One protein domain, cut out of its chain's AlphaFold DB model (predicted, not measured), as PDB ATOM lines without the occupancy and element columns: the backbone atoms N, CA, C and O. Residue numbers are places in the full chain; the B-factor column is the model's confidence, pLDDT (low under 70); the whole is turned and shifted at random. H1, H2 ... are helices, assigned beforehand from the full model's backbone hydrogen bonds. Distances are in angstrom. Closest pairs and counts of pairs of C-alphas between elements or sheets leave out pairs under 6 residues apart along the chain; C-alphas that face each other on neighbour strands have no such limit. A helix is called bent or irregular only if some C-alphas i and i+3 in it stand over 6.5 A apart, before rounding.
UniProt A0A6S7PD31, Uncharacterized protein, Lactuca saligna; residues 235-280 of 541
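AT A GLANCE: This is residues 235 to 280 of the 541 residues of an uncharacterized protein of Lactuca saligna (UniProt A0A6S7PD31). Two helices meet near their ends at a corner and make an open V: the long H1 is one arm, the shorter H2 is the other, and the two-residue turn of residues 263 and 264 joins them. Away from this corner both arms stick out free, with residues 235 to 258 of H1 on one side and residues 269 to 280 of H2 on the other. The printed part has 46 residues with two named helices, H1 then H2, and no named strand; the class is all helix. The whole is extended, with a radius of gyration of the C-alphas of 16.2 A, and flat, spanning 47 by 26 by 5 A.

HOW THE PARTS SIT: H1, residues 235 to 262, is followed through a tight link by H2, residues 265 to 280. The two helices are close but not clearly touching, with 1 pair of C-alphas within 8 A. Their closest C-alphas are those of Leu 260 and Ile 268, 7.4 A apart. Their lines stand at a steep tilt of 59 degrees, and they run opposite ways. Their centres are 25.2 A apart. In H1 and H2 every O i to N i+4 pair is within hydrogen-bond range.

IN THESE COORDINATES: H1 begins at C-alpha 235, at (185.806, 242.340, 160.161), and its 28 residues measure 41.0 A from first to last C-alpha. It ends at C-alpha 262, at (213.401, 261.198, 183.950). H2 has 16 residues and measures 22.1 A from C-alpha 265 to C-alpha 280, the latter at (225.994, 238.322, 177.100). Neither helix is bent.

THE WHOLE: The two C-alphas farthest apart are those of Glu 235 and Gln 266, at 48.5 A. The first and last printed C-alphas, of Glu 235 and Asn 280, are 43.8 A apart. The printed part has no cut and no long link. The mean pLDDT of the printed part is 76.5, and residues 276 to 280 are under 70.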
ATOM      1  N   GLU A 235     184.618 241.648 160.664       75.12
ATOM      2  CA  GLU A 235     185.806 242.340 160.161       75.12
ATOM      3  C   GLU A 235     186.076 243.639 160.936       75.12
ATOM      4  O   GLU A 235     187.142 243.793 161.528       75.12
ATOM      5  N   ASN A 236     185.062 244.498 161.106       76.81
ATOM      6  CA  ASN A 236     185.198 245.724 161.904       76.81
ATOM      7  C   ASN A 236     185.624 245.449 163.358       76.81
ATOM      8  O   ASN A 236     186.409 246.200 163.940       76.81
ATOM      9  N   ASN A 237     185.127 244.370 163.971       77.69
ATOM     10  CA  ASN A 237     185.523 244.000 165.330       77.69
ATOM     11  C   ASN A 237     186.981 243.518 165.412       77.69
ATOM     12  O   ASN A 237     187.624 243.731 166.448       77.69
ATOM     13  N   ALA A 238     187.502 242.889 164.355       79.56
ATOM     14  CA  ALA A 238     188.912 242.521 164.253       79.56
ATOM     15  C   ALA A 238     189.793 243.775 164.133       79.56
ATOM     16  O   ALA A 238     190.698 243.954 164.952       79.56
ATOM     17  N   THR A 239     189.446 244.711 163.245       79.06
ATOM     18  CA  THR A 239     190.184 245.974 163.061       79.06
ATOM     19  C   THR A 239     190.173 246.846 164.324       79.06
ATOM     20  O   THR A 239     191.195 247.405 164.721       79.06
ATOM     21  N   ILE A 240     189.038 246.930 165.034       81.50
ATOM     22  CA  ILE A 240     188.951 247.647 166.323       81.50
ATOM     23  C   ILE A 240     189.860 247.002 167.379       81.50
ATOM     24  O   ILE A 240     190.413 247.705 168.230       81.50
ATOM     25  N   ARG A 241     189.999 245.671 167.373       78.06
ATOM     26  CA  ARG A 241     190.892 244.967 168.301       78.06
ATOM     27  C   ARG A 241     192.353 245.266 167.978       78.06
ATOM     28  O   ARG A 241     193.098 245.582 168.899       78.06
ATOM     29  N   GLU A 242     192.727 245.224 166.707       80.94
ATOM     30  CA  GLU A 242     194.086 245.521 166.250       80.94
ATOM     31  C   GLU A 242     194.505 246.953 166.612       80.94
ATOM     32  O   GLU A 242     195.513 247.148 167.293       80.94
ATOM     33  N   ARG A 243     193.654 247.951 166.334       79.88
ATOM     34  CA  ARG A 243     193.903 249.353 166.729       79.88
ATOM     35  C   ARG A 243     194.045 249.541 168.246       79.88
ATOM     36  O   ARG A 243     194.814 250.387 168.697       79.88
ATOM     37  N   LYS A 244     193.332 248.749 169.057       83.38
ATOM     38  CA  LYS A 244     193.469 248.782 170.525       83.38
ATOM     39  C   LYS A 244     194.790 248.199 171.014       83.38
ATOM     40  O   LYS A 244     195.274 248.651 172.049       83.38
ATOM     41  N   GLU A 245     195.347 247.206 170.327       81.69
ATOM     42  CA  GLU A 245     196.664 246.662 170.673       81.69
ATOM     43  C   GLU A 245     197.787 247.614 170.241       81.69
ATOM     44  O   GLU A 245     198.687 247.873 171.041       81.69
ATOM     45  N   VAL A 246     197.672 248.248 169.066       84.25
ATOM     46  CA  VAL A 246     198.604 249.302 168.616       84.25
ATOM     47  C   VAL A 246     198.649 250.463 169.619       84.25
ATOM     48  O   VAL A 246     199.720 250.804 170.120       84.25
ATOM     49  N   GLY A 247     197.490 250.979 170.047       82.94
ATOM     50  CA  GLY A 247     197.436 252.070 171.031       82.94
ATOM     51  C   GLY A 247     197.975 251.703 172.425       82.94
ATOM     52  O   GLY A 247     198.445 252.569 173.167       82.94
ATOM     53  N   LYS A 248     197.954 250.419 172.816       82.38
ATOM     54  CA  LYS A 248     198.634 249.964 174.045       82.38
ATOM     55  C   LYS A 248     200.150 249.962 173.871       82.38
ATOM     56  O   LYS A 248     200.844 250.350 174.812       82.38
ATOM     57  N   GLY A 249     200.639 249.547 172.702       78.81
ATOM     58  CA  GLY A 249     202.056 249.598 172.343       78.81
ATOM     59  C   GLY A 249     202.598 251.022 172.407       78.81
ATOM     60  O   GLY A 249     203.557 251.276 173.133       78.81
ATOM     61  N   GLU A 250     201.909 251.969 171.771       79.25
ATOM     62  CA  GLU A 250     202.273 253.393 171.787       79.25
ATOM     63  C   GLU A 250     202.267 253.980 173.205       79.25
ATOM     64  O   GLU A 250     203.192 254.693 173.594       79.25
ATOM     65  N   ARG A 251     201.275 253.632 174.036       81.12
ATOM     66  CA  ARG A 251     201.210 254.115 175.426       81.12
ATOM     67  C   ARG A 251     202.320 253.540 176.307       81.12
ATOM     68  O   ARG A 251     202.793 254.225 177.214       81.12
ATOM     69  N   LEU A 252     202.712 252.286 176.087       81.69
ATOM     70  CA  LEU A 252     203.850 251.680 176.782       81.69
ATOM     71  C   LEU A 252     205.168 252.299 176.313       81.69
ATOM     72  O   LEU A 252     206.018 252.596 177.149       81.69
ATOM     73  N   PHE A 253     205.298 252.565 175.015       79.94
ATOM     74  CA  PHE A 253     206.457 253.239 174.443       79.94
ATOM     75  C   PHE A 253     206.604 254.669 174.978       79.94
ATOM     76  O   PHE A 253     207.679 255.043 175.433       79.94
ATOM     77  N   ALA A 254     205.513 255.437 175.052       82.06
ATOM     78  CA  ALA A 254     205.511 256.778 175.636       82.06
ATOM     79  C   ALA A 254     205.894 256.770 177.126       82.06
ATOM     80  O   ALA A 254     206.673 257.612 177.569       82.06
ATOM     81  N   LYS A 255     205.407 255.791 177.904       81.31
ATOM     82  CA  LYS A 255     205.810 255.618 179.312       81.31
ATOM     83  C   LYS A 255     207.286 255.252 179.456       81.31
ATOM     84  O   LYS A 255     207.928 255.719 180.392       81.31
ATOM     85  N   LEU A 256     207.815 254.429 178.552       78.44
ATOM     86  CA  LEU A 256     209.230 254.071 178.527       78.44
ATOM     87  C   LEU A 256     210.095 255.289 178.180       78.44
ATOM     88  O   LEU A 256     211.057 255.564 178.886       78.44
ATOM     89  N   ALA A 257     209.718 256.051 177.152       78.00
ATOM     90  CA  ALA A 257     210.400 257.284 176.766       78.00
ATOM     91  C   ALA A 257     210.381 258.323 177.900       78.00
ATOM     92  O   ALA A 257     211.407 258.926 178.203       78.00
ATOM     93  N   GLN A 258     209.247 258.472 178.589       84.06
ATOM     94  CA  GLN A 258     209.126 259.355 179.748       84.06
ATOM     95  C   GLN A 258     209.996 258.887 180.926       84.06
ATOM     96  O   GLN A 258     210.659 259.706 181.557       84.06
ATOM     97  N   ALA A 259     210.035 257.580 181.203       74.50
ATOM     98  CA  ALA A 259     210.892 257.016 182.247       74.50
ATOM     99  C   ALA A 259     212.382 257.234 181.936       74.50
ATOM    100  O   ALA A 259     213.137 257.626 182.823       74.50
ATOM    101  N   LEU A 260     212.783 257.054 180.672       78.12
ATOM    102  CA  LEU A 260     214.147 257.301 180.200       78.12
ATOM    103  C   LEU A 260     214.528 258.784 180.265       78.12
ATOM    104  O   LEU A 260     215.649 259.094 180.643       78.12
ATOM    105  N   ALA A 261     213.602 259.697 179.971       76.94
ATOM    106  CA  ALA A 261     213.841 261.135 180.100       76.94
ATOM    107  C   ALA A 261     213.970 261.602 181.565       76.94
ATOM    108  O   ALA A 261     214.569 262.642 181.826       76.94
ATOM    109  N   SER A 262     213.406 260.852 182.519       78.69
ATOM    110  CA  SER A 262     213.401 261.198 183.950       78.69
ATOM    111  C   SER A 262     214.523 260.558 184.776       78.69
ATOM    112  O   SER A 262     214.680 260.887 185.951       78.69
ATOM    113  N   ALA A 263     215.272 259.617 184.202       80.38
ATOM    114  CA  ALA A 263     216.296 258.878 184.926       80.38
ATOM    115  C   ALA A 263     217.666 259.561 184.801       80.38
ATOM    116  O   ALA A 263     218.088 259.937 183.712       80.38
ATOM    117  N   ASP A 264     218.376 259.677 185.926       84.31
ATOM    118  CA  ASP A 264     219.774 260.110 185.964       84.31
ATOM    119  C   ASP A 264     220.622 259.228 185.026       84.31
ATOM    120  O   ASP A 264     220.486 257.999 185.018       84.31
ATOM    121  N   VAL A 265     221.501 259.850 184.236       77.25
ATOM    122  CA  VAL A 265     222.356 259.202 183.224       77.25
ATOM    123  C   VAL A 265     223.143 258.035 183.836       77.25
ATOM    124  O   VAL A 265     223.338 257.002 183.190       77.25
ATOM    125  N   GLN A 266     223.505 258.140 185.117       74.56
ATOM    126  CA  GLN A 266     224.190 257.082 185.861       74.56
ATOM    127  C   GLN A 266     223.286 255.863 186.148       74.56
ATOM    128  O   GLN A 266     223.736 254.715 186.081       74.56
ATOM    129  N   SER A 267     221.997 256.088 186.416       78.69
ATOM    130  CA  SER A 267     220.985 255.036 186.600       78.69
ATOM    131  C   SER A 267     220.696 254.311 185.285       78.69
ATOM    132  O   SER A 267     220.633 253.078 185.254       78.69
ATOM    133  N   ILE A 268     220.625 255.063 184.180       75.44
ATOM    134  CA  ILE A 268     220.461 254.507 182.832       75.44
ATOM    135  C   ILE A 268     221.674 253.647 182.468       75.44
ATOM    136  O   ILE A 268     221.495 252.500 182.067       75.44
ATOM    137  N   ASN A 269     222.901 254.127 182.691       72.56
ATOM    138  CA  ASN A 269     224.112 253.347 182.413       72.56
ATOM    139  C   ASN A 269     224.198 252.067 183.255       72.56
ATOM    140  O   ASN A 269     224.568 251.013 182.736       72.56
ATOM    141  N   ASN A 270     223.794 252.110 184.526       75.06
ATOM    142  CA  ASN A 270     223.745 250.916 185.368       75.06
ATOM    143  C   ASN A 270     222.666 249.922 184.910       75.06
ATOM    144  O   ASN A 270     222.911 248.713 184.917       75.06
ATOM    145  N   GLN A 271     221.500 250.395 184.454       70.38
ATOM    146  CA  GLN A 271     220.468 249.528 183.875       70.38
ATOM    147  C   GLN A 271     220.891 248.942 182.526       70.38
ATOM    148  O   GLN A 271     220.722 247.741 182.316       70.38
ATOM    149  N   VAL A 272     221.505 249.736 181.647       73.19
ATOM    150  CA  VAL A 272     222.040 249.275 180.358       73.19
ATOM    151  C   VAL A 272     223.130 248.235 180.587       73.19
ATOM    152  O   VAL A 272     223.055 247.158 180.003       73.19
ATOM    153  N   LYS A 273     224.067 248.466 181.515       76.00
ATOM    154  CA  LYS A 273     225.125 247.504 181.865       76.00
ATOM    155  C   LYS A 273     224.553 246.217 182.473       76.00
ATOM    156  O   LYS A 273     225.018 245.129 182.144       76.00
ATOM    157  N   LYS A 274     223.486 246.309 183.278       72.62
ATOM    158  CA  LYS A 274     222.761 245.144 183.822       72.62
ATOM    159  C   LYS A 274     222.029 244.357 182.727       72.62
ATOM    160  O   LYS A 274     222.077 243.129 182.733       72.62
ATOM    161  N   ILE A 275     221.427 245.040 181.751       70.12
ATOM    162  CA  ILE A 275     220.805 244.427 180.566       70.12
ATOM    163  C   ILE A 275     221.870 243.804 179.651       70.12
ATOM    164  O   ILE A 275     221.650 242.729 179.103       70.12
ATOM    165  N   GLN A 276     223.046 244.418 179.525       62.69
ATOM    166  CA  GLN A 276     224.154 243.934 178.699       62.69
ATOM    167  C   GLN A 276     224.818 242.686 179.307       62.69
ATOM    168  O   GLN A 276     225.064 241.718 178.591       62.69
ATOM    169  N   ILE A 277     224.995 242.646 180.633       68.44
ATOM    170  CA  ILE A 277     225.430 241.444 181.372       68.44
ATOM    171  C   ILE A 277     224.385 240.330 181.241       68.44
ATOM    172  O   ILE A 277     224.732 239.182 180.968       68.44
ATOM    173  N   PHE A 278     223.097 240.672 181.340       53.78
ATOM    174  CA  PHE A 278     222.015 239.716 181.109       53.78
ATOM    175  C   PHE A 278     222.011 239.197 179.655       53.78
ATOM    176  O   PHE A 278     221.719 238.023 179.427       53.78
ATOM    177  N   ASN A 279     222.370 240.043 178.678       52.41
ATOM    178  CA  ASN A 279     222.439 239.746 177.239       52.41
ATOM    179  C   ASN A 279     223.641 238.912 176.801       52.41
ATOM    180  O   ASN A 279     223.493 238.123 175.867       52.41
ATOM    181  N   ASN A 280     224.771 239.017 177.491       62.91
ATOM    182  CA  ASN A 280     225.994 238.322 177.100       62.91
ATOM    183  C   ASN A 280     226.121 236.907 177.698       62.91
ATOM    184  O   ASN A 280     226.921 236.118 177.205       62.91
TER     185      ASN A 280